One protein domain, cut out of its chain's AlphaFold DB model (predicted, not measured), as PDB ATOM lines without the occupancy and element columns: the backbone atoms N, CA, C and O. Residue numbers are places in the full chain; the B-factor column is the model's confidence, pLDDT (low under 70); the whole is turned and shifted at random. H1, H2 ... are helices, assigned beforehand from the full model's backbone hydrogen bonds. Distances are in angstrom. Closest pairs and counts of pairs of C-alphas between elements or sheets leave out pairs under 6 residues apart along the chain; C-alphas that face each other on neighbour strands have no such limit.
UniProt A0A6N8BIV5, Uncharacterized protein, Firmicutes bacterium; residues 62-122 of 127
ATOM      1  N   ASP A  62       1.761  10.106   5.459       84.31
ATOM      2  CA  ASP A  62       0.681  11.079   5.653       84.31
ATOM      3  C   ASP A  62      -0.647  10.411   6.038       84.31
ATOM      4  O   ASP A  62      -1.398  10.921   6.865       84.31
ATOM      5  N   ARG A  63      -0.949   9.240   5.463       86.12
ATOM      6  CA  ARG A  63      -2.151   8.469   5.808       86.12
ATOM      7  C   ARG A  63      -2.007   7.803   7.167       86.12
ATOM      8  O   ARG A  63      -2.976   7.787   7.913       86.12
ATOM      9  N   VAL A  64      -0.817   7.314   7.516       88.12
ATOM     10  CA  VAL A  64      -0.536   6.754   8.850       88.12
ATOM     11  C   VAL A  64      -0.741   7.809   9.939       88.12
ATOM     12  O   VAL A  64      -1.328   7.500  10.975       88.12
ATOM     13  N   GLN A  65      -0.345   9.062   9.694       90.56
ATOM     14  CA  GLN A  65      -0.589  10.158  10.637       90.56
ATOM     15  C   GLN A  65      -2.078  10.352  10.943       90.56
ATOM     16  O   GLN A  65      -2.412  10.571  12.101       90.56
ATOM     17  N   LEU A  66      -2.979  10.165   9.971       92.19
ATOM     18  CA  LEU A  66      -4.428  10.255  10.218       92.19
ATOM     19  C   LEU A  66      -4.924   9.224  11.241       92.19
ATOM     20  O   LEU A  66      -5.855   9.515  11.990       92.19
ATOM     21  N   TYR A  67      -4.327   8.030  11.276       91.50
ATOM     22  CA  TYR A  67      -4.666   6.994  12.258       91.50
ATOM     23  C   TYR A  67      -4.078   7.313  13.634       91.50
ATOM     24  O   TYR A  67      -4.775   7.173  14.634       91.50
ATOM     25  N   ILE A  68      -2.827   7.782  13.688       92.62
ATOM     26  CA  ILE A  68      -2.171   8.182  14.943       92.62
ATOM     27  C   ILE A  68      -2.917   9.357  15.587       92.62
ATOM     28  O   ILE A  68      -3.202   9.335  16.782       92.62
ATOM     29  N   GLU A  69      -3.250  10.378  14.796       94.25
ATOM     30  CA  GLU A  69      -3.990  11.551  15.261       94.25
ATOM     31  C   GLU A  69      -5.401  11.187  15.710       94.25
ATOM     32  O   GLU A  69      -5.829  11.655  16.760       94.25
ATOM     33  N   ALA A  70      -6.108  10.334  14.962       93.38
ATOM     34  CA  ALA A  70      -7.437   9.875  15.347       93.38
ATOM     35  C   ALA A  70      -7.411   9.084  16.662       93.38
ATOM     36  O   ALA A  70      -8.182   9.391  17.566       93.38
ATOM     37  N   ALA A  71      -6.491   8.123  16.802       92.06
ATOM     38  CA  ALA A  71      -6.331   7.342  18.027       92.06
ATOM     39  C   ALA A  71      -6.054   8.244  19.235       92.06
ATOM     40  O   ALA A  71      -6.702   8.119  20.273       92.06
ATOM     41  N   LYS A  72      -5.133   9.202  19.081       92.12
ATOM     42  CA  LYS A  72      -4.802  10.164  20.131       92.12
ATOM     43  C   LYS A  72      -5.988  11.071  20.469       92.12
ATOM     44  O   LYS A  72      -6.331  11.193  21.636       92.12
ATOM     45  N   SER A  73      -6.626  11.665  19.461       91.69
ATOM     46  CA  SER A  73      -7.741  12.599  19.645       91.69
ATOM     47  C   SER A  73      -8.939  11.948  20.328       91.69
ATOM     48  O   SER A  73      -9.596  12.593  21.139       91.69
ATOM     49  N   VAL A  74      -9.239  10.695  19.986       89.94
ATOM     50  CA  VAL A  74     -10.351   9.943  20.577       89.94
ATOM     51  C   VAL A  74     -10.001   9.452  21.981       89.94
ATOM     52  O   VAL A  74     -10.841   9.492  22.865       89.94
ATOM     53  N   THR A  75      -8.750   9.069  22.240       88.81
ATOM     54  CA  THR A  75      -8.315   8.734  23.607       88.81
ATOM     55  C   THR A  75      -8.415   9.964  24.520       88.81
ATOM     56  O   THR A  75      -9.033   9.908  25.579       88.81
ATOM     57  N   GLU A  76      -7.883  11.110  24.082       89.38
ATOM     58  CA  GLU A  76      -7.929  12.370  24.839       89.38
ATOM     59  C   GLU A  76      -9.361  12.877  25.069       89.38
ATOM     60  O   GLU A  76      -9.613  13.540  26.070       89.38
ATOM     61  N   SER A  77     -10.315  12.565  24.181       87.31
ATOM     62  CA  SER A  77     -11.716  12.966  24.368       87.31
ATOM     63  C   SER A  77     -12.461  12.142  25.421       87.31
ATOM     64  O   SER A  77     -13.520  12.575  25.876       87.31
ATOM     65  N   THR A  78     -11.921  10.987  25.821       85.50
ATOM     66  CA  THR A  78     -12.480  10.162  26.906       85.50
ATOM     67  C   THR A  78     -11.947  10.518  28.290       85.50
ATOM     68  O   THR A  78     -12.574  10.157  29.282       85.50
ATOM     69  N   ASP A  79     -10.822  11.233  28.373       86.44
ATOM     70  CA  ASP A  79     -10.236  11.644  29.648       86.44
ATOM     71  C   ASP A  79     -11.097  12.733  30.304       86.44
ATOM     72  O   ASP A  79     -11.449  13.749  29.691       86.44
ATOM     73  N   SER A  80     -11.473  12.523  31.564       81.06
ATOM     74  CA  SER A  80     -12.327  13.445  32.303       81.06
ATOM     75  C   SER A  80     -11.859  13.600  33.752       81.06
ATOM     76  O   SER A  80     -11.217  12.721  34.316       81.06
ATOM     77  N   PRO A  81     -12.235  14.687  34.450       81.88
ATOM     78  CA  PRO A  81     -11.869  14.857  35.859       81.88
ATOM     79  C   PRO A  81     -12.367  13.736  36.791       81.88
ATOM     80  O   PRO A  81     -11.917  13.647  37.933       81.88
ATOM     81  N   CYS A  82     -13.331  12.933  36.334       80.12
ATOM     82  CA  CYS A  82     -13.986  11.874  37.095       80.12
ATOM     83  C   CYS A  82     -13.584  10.457  36.645       80.12
ATOM     84  O   CYS A  82     -13.940   9.507  37.337       80.12
ATOM     85  N   ASP A  83     -12.881  10.320  35.519       77.56
ATOM     86  CA  ASP A  83     -12.522   9.047  34.893       77.56
ATOM     87  C   ASP A  83     -11.251   9.232  34.057       77.56
ATOM     88  O   ASP A  83     -11.186  10.159  33.256       77.56
ATOM     89  N   GLY A  84     -10.261   8.354  34.226       73.69
ATOM     90  CA  GLY A  84      -8.940   8.467  33.591       73.69
ATOM     91  C   GLY A  84      -8.916   8.167  32.088       73.69
ATOM     92  O   GLY A  84      -7.830   7.995  31.532       73.69
ATOM     93  N   GLY A  85     -10.091   8.072  31.461       78.75
ATOM     94  CA  GLY A  85     -10.275   7.764  30.050       78.75
ATOM     95  C   GLY A  85      -9.945   6.317  29.694       78.75
ATOM     96  O   GLY A  85      -9.679   5.471  30.552       78.75
ATOM     97  N   VAL A  86      -9.973   6.025  28.394       81.44
ATOM     98  CA  VAL A  86      -9.559   4.719  27.869       81.44
ATOM     99  C   VAL A  86      -8.043   4.650  27.680       81.44
ATOM    100  O   VAL A  86      -7.373   5.663  27.477       81.44
ATOM    101  N   GLU A  87      -7.487   3.436  27.717       82.12
ATOM    102  CA  GLU A  87      -6.101   3.217  27.296       82.12
ATOM    103  C   GLU A  87      -5.916   3.647  25.831       82.12
ATOM    104  O   GLU A  87      -6.836   3.552  25.014       82.12
ATOM    105  N   LEU A  88      -4.716   4.137  25.498       80.38
ATOM    106  CA  LEU A  88      -4.394   4.623  24.159       80.38
ATOM    107  C   LEU A  88      -4.734   3.572  23.096       80.38
ATOM    108  O   LEU A  88      -4.165   2.481  23.076       80.38
ATOM    109  N   ILE A  89      -5.616   3.951  22.172       86.25
ATOM    110  CA  ILE A  89      -6.058   3.081  21.082       86.25
ATOM    111  C   ILE A  89      -4.865   2.712  20.188       86.25
ATOM    112  O   ILE A  89      -4.121   3.577  19.712       86.25
ATOM    113  N   ASP A  90      -4.699   1.417  19.912       90.00
ATOM    114  CA  ASP A  90      -3.644   0.918  19.032       90.00
ATOM    115  C   ASP A  90      -3.954   1.235  17.557       90.00
ATOM    116  O   ASP A  90      -4.695   0.532  16.860       90.00
ATOM    117  N   TRP A  91      -3.333   2.300  17.051       89.44
ATOM    118  CA  TRP A  91      -3.465   2.734  15.660       89.44
ATOM    119  C   TRP A  91      -3.014   1.668  14.645       89.44
ATOM    120  O   TRP A  91      -3.474   1.685  13.500       89.44
ATOM    121  N   GLN A  92      -2.150   0.720  15.027       89.94
ATOM    122  CA  GLN A  92      -1.710  -0.358  14.135       89.94
ATOM    123  C   GLN A  92      -2.855  -1.333  13.866       89.94
ATOM    124  O   GLN A  92      -3.044  -1.771  12.727       89.94
ATOM    125  N   GLN A  93      -3.669  -1.617  14.887       89.38
ATOM    126  CA  GLN A  93      -4.879  -2.425  14.740       89.38
ATOM    127  C   GLN A  93      -5.911  -1.718  13.862       89.38
ATOM    128  O   GLN A  93      -6.510  -2.354  12.994       89.38
ATOM    129  N   MET A  94      -6.066  -0.399  14.006       91.25
ATOM    130  CA  MET A  94      -6.947   0.386  13.136       91.25
ATOM    131  C   MET A  94      -6.543   0.259  11.658       91.25
ATOM    132  O   MET A  94      -7.387  -0.029  10.807       91.25
ATOM    133  N   ILE A  95      -5.248   0.408  11.352       90.19
ATOM    134  CA  ILE A  95      -4.729   0.235   9.989       90.19
ATOM    135  C   ILE A  95      -4.946  -1.196   9.501       90.19
ATOM    136  O   ILE A  95      -5.327  -1.380   8.349       90.19
ATOM    137  N   ALA A  96      -4.747  -2.210  10.345       89.19
ATOM    138  CA  ALA A  96      -4.968  -3.604   9.964       89.19
ATOM    139  C   ALA A  96      -6.437  -3.879   9.587       89.19
ATOM    140  O   ALA A  96      -6.705  -4.545   8.585       89.19
ATOM    141  N   ILE A  97      -7.391  -3.320  10.340       89.81
ATOM    142  CA  ILE A  97      -8.823  -3.416  10.024       89.81
ATOM    143  C   ILE A  97      -9.121  -2.737   8.685       89.81
ATOM    144  O   ILE A  97      -9.761  -3.332   7.811       89.81
ATOM    145  N   ASP A  98      -8.653  -1.503   8.499       90.44
ATOM    146  CA  ASP A  98      -8.908  -0.770   7.262       90.44
ATOM    147  C   ASP A  98      -8.147  -1.356   6.065       90.44
ATOM    148  O   ASP A  98      -8.666  -1.310   4.956       90.44
ATOM    149  N   ALA A  99      -7.001  -2.011   6.260       88.88
ATOM    150  CA  ALA A  99      -6.301  -2.745   5.205       88.88
ATOM    151  C   ALA A  99      -7.191  -3.838   4.599       88.88
ATOM    152  O   ALA A  99      -7.207  -4.024   3.381       88.88
ATOM    153  N   VAL A 100      -7.972  -4.534   5.433       88.25
ATOM    154  CA  VAL A 100      -8.949  -5.530   4.975       88.25
ATOM    155  C   VAL A 100     -10.171  -4.846   4.357       88.25
ATOM    156  O   VAL A 100     -10.583  -5.208   3.255       88.25
ATOM    157  N   ARG A 101     -10.744  -3.833   5.026       89.75
ATOM    158  CA  ARG A 101     -11.977  -3.155   4.573       89.75
ATOM    159  C   ARG A 101     -11.798  -2.389   3.263       89.75
ATOM    160  O   ARG A 101     -12.709  -2.366   2.441       89.75
ATOM    161  N   LEU A 102     -10.640  -1.766   3.077       88.06
ATOM    162  CA  LEU A 102     -10.288  -0.965   1.906       88.06
ATOM    163  C   LEU A 102      -9.539  -1.773   0.849       88.06
ATOM    164  O   LEU A 102      -9.092  -1.198  -0.133       88.06
ATOM    165  N   LYS A 103      -9.367  -3.091   1.039       86.44
ATOM    166  CA  LYS A 103      -8.554  -3.934   0.146       86.44
ATOM    167  C   LYS A 103      -7.182  -3.316  -0.130       86.44
ATOM    168  O   LYS A 103      -6.685  -3.383  -1.249       86.44
ATOM    169  N   GLN A 104      -6.583  -2.738   0.910       81.38
ATOM    170  CA  GLN A 104      -5.281  -2.081   0.871       81.38
ATOM    171  C   GLN A 104      -5.226  -0.729   0.122       81.38
ATOM    172  O   GLN A 104      -4.147  -0.160  -0.039       81.38
ATOM    173  N   GLU A 105      -6.367  -0.170  -0.292       85.00
ATOM    174  CA  GLU A 105      -6.455   1.119  -0.989       85.00
ATOM    175  C   GLU A 105      -6.631   2.285   0.001       85.00
ATOM    176  O   GLU A 105      -7.740   2.718   0.318       85.00
ATOM    177  N   PHE A 106      -5.514   2.827   0.494       85.38
ATOM    178  CA  PHE A 106      -5.523   3.930   1.469       85.38
ATOM    179  C   PHE A 106      -5.613   5.337   0.848       85.38
ATOM    180  O   PHE A 106      -5.606   6.333   1.577       85.38
ATOM    181  N   GLU A 107      -5.699   5.460  -0.482       81.94
ATOM    182  CA  GLU A 107      -5.692   6.762  -1.173       81.94
ATOM    183  C   GLU A 107      -6.823   7.690  -0.724       81.94
ATOM    184  O   GLU A 107      -6.630   8.903  -0.671       81.94
ATOM    185  N   ASN A 108      -7.964   7.119  -0.335       75.44
ATOM    186  CA  ASN A 108      -9.183   7.852   0.004       75.44
ATOM    187  C   ASN A 108      -9.493   7.869   1.508       75.44
ATOM    188  O   ASN A 108     -10.617   8.182   1.902       75.44
ATOM    189  N   VAL A 109      -8.526   7.528   2.364       88.06
ATOM    190  CA  VAL A 109      -8.726   7.610   3.815       88.06
ATOM    191  C   VAL A 109      -8.862   9.069   4.239       88.06
ATOM    192  O   VAL A 109      -7.985   9.899   3.981       88.06
ATOM    193  N   THR A 110      -9.975   9.369   4.906       91.06
ATOM    194  CA  THR A 110     -10.297  10.683   5.466       91.06
ATOM    195  C   THR A 110     -10.174  10.664   6.986       91.06
ATOM    196  O   THR A 110     -10.370   9.628   7.619       91.06
ATOM    197  N   LYS A 111      -9.915  11.836   7.575       91.38
ATOM    198  CA  LYS A 111      -9.834  12.017   9.032       91.38
ATOM    199  C   LYS A 111     -11.106  11.555   9.760       91.38
ATOM    200  O   LYS A 111     -11.032  10.773  10.693       91.38
ATOM    201  N   SER A 112     -12.279  11.946   9.262       92.06
ATOM    202  CA  SER A 112     -13.564  11.545   9.858       92.06
ATOM    203  C   SER A 112     -13.760  10.024   9.891       92.06
ATOM    204  O   SER A 112     -14.338   9.494  10.836       92.06
ATOM    205  N   ARG A 113     -13.257   9.297   8.883       91.75
ATOM    206  CA  ARG A 113     -13.312   7.832   8.875       91.75
ATOM    207  C   ARG A 113     -12.395   7.238   9.940       91.75
ATOM    208  O   ARG A 113     -12.810   6.302  10.616       91.75
ATOM    209  N   THR A 114     -11.160   7.734  10.059       92.88
ATOM    210  CA  THR A 114     -10.202   7.210  11.042       92.88
ATOM    211  C   THR A 114     -10.646   7.511  12.470       92.88
ATOM    212  O   THR A 114     -10.505   6.645  13.324       92.88
ATOM    213  N   GLU A 115     -11.264   8.667  12.710       93.62
ATOM    214  CA  GLU A 115     -11.899   9.016  13.990       93.62
ATOM    215  C   GLU A 115     -13.079   8.093  14.307       93.62
ATOM    216  O   GLU A 115     -13.086   7.466  15.358       93.62
ATOM    217  N   SER A 116     -14.014   7.903  13.369       92.81
ATOM    218  CA  SER A 116     -15.141   6.976  13.563       92.81
ATOM    219  C   SER A 116     -14.680   5.533  13.800       92.81
ATOM    220  O   SER A 116     -15.294   4.791  14.567       92.81
ATOM    221  N   LEU A 117     -13.585   5.118  13.157       93.19
ATOM    222  CA  LEU A 117     -12.974   3.825  13.432       93.19
ATOM    223  C   LEU A 117     -12.388   3.786  14.845       93.19
ATOM    224  O   LEU A 117     -12.640   2.809  15.536       93.19
ATOM    225  N   ALA A 118     -11.658   4.815  15.284       92.19
ATOM    226  CA  ALA A 118     -11.119   4.895  16.644       92.19
ATOM    227  C   ALA A 118     -12.235   4.851  17.698       92.19
ATOM    228  O   ALA A 118     -12.130   4.099  18.659       92.19
ATOM    229  N   GLU A 119     -13.342   5.561  17.481       91.12
ATOM    230  CA  GLU A 119     -14.510   5.523  18.371       91.12
ATOM    231  C   GLU A 119     -15.076   4.107  18.535       91.12
ATOM    232  O   GLU A 119     -15.529   3.752  19.617       91.12
ATOM    233  N   SER A 120     -15.000   3.260  17.500       90.19
ATOM    234  CA  SER A 120     -15.459   1.864  17.592       90.19
ATOM    235  C   SER A 120     -14.590   0.963  18.481       90.19
ATOM    236  O   SER A 120     -15.015  -0.148  18.791       90.19
ATOM    237  N   PHE A 121     -13.394   1.418  18.874       87.06
ATOM    238  CA  PHE A 121     -12.540   0.734  19.852       87.06
ATOM    239  C   PHE A 121     -12.855   1.134  21.296       87.06
ATOM    240  O   PHE A 121     -12.408   0.446  22.209       87.06
ATOM    241  N   ILE A 122     -13.608   2.216  21.518       84.62
ATOM    242  CA  ILE A 122     -14.107   2.544  22.851       84.62
ATOM    243  C   ILE A 122     -15.285   1.613  23.125       84.62
ATOM    244  O   ILE A 122     -16.317   1.668  22.452       84.62
TER     245      ILE A 122
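Overview. This is residues 62 to 122 of the 127 residues of an uncharacterized protein of Firmicutes bacterium (UniProt A0A6N8BIV5). One long helix, H1, makes much of the length of a narrow, rod-shaped body, and two shorter helices, H2 and H3, pack on it, each crossing it at a steep tilt. Beyond the end of H1 the chain makes a long loop, residues 79 to 90, which turns at its far end and folds back to H2. The printed part has 61 residues with three named helices, in the order H1, H2, H3, and no named strand, and its class is all helix. It is compact, with a radius of gyration of the C-alphas of 11.9 A, and spans 40 by 17 by 14 A.

Arrangement. H1, residues 62 to 78, touches H3, residues 111 to 119, the closest C-alphas being those of Ala 70 and Glu 115, 4.7 A apart. They run the same way at a steep tilt of 46 degrees. H1 touches H2, residues 91 to 101, with residues 64 to 71 alone; the closest C-alphas, those of Tyr 67 and Trp 91, are 5.6 A apart. These two run opposite ways at a steep tilt of 61 degrees. H2 and H3 only just touch, with 3 pairs of C-alphas within 8 A, the closest being those of Met 94 and Leu 117 at 6.9 A. Their tilt of 72 degrees is only just about perpendicular. The helix packing is mostly crossed: none of the three pairs is at a shallow tilt. Each O i to N i+4 pair is within hydrogen-bond range in H2 and H3, and 11 of 13 are in H1.

Along the chain. H1 begins at C-alpha 62 (0.681, 11.079, 5.653) and measures 25.0 A from first to last C-alpha. H2 measures 15.2 A and begins at C-alpha 91 (-3.465, 2.734, 15.660). H3 measures 12.3 A and ends at C-alpha 119 (-14.510, 5.523, 18.371).

Size, cuts and confidence. The two C-alphas farthest apart, those of Cys 82 and Lys 103, are 40.6 A apart. The link from H1 to H2 is long, with 12 residues; in it residues 79 to 80 pair antiparallel with residues 83 to 84. The link from H2 to H3 is short. The printed part has no cut. Its mean pLDDT is 87.7, and no printed residue is under 70.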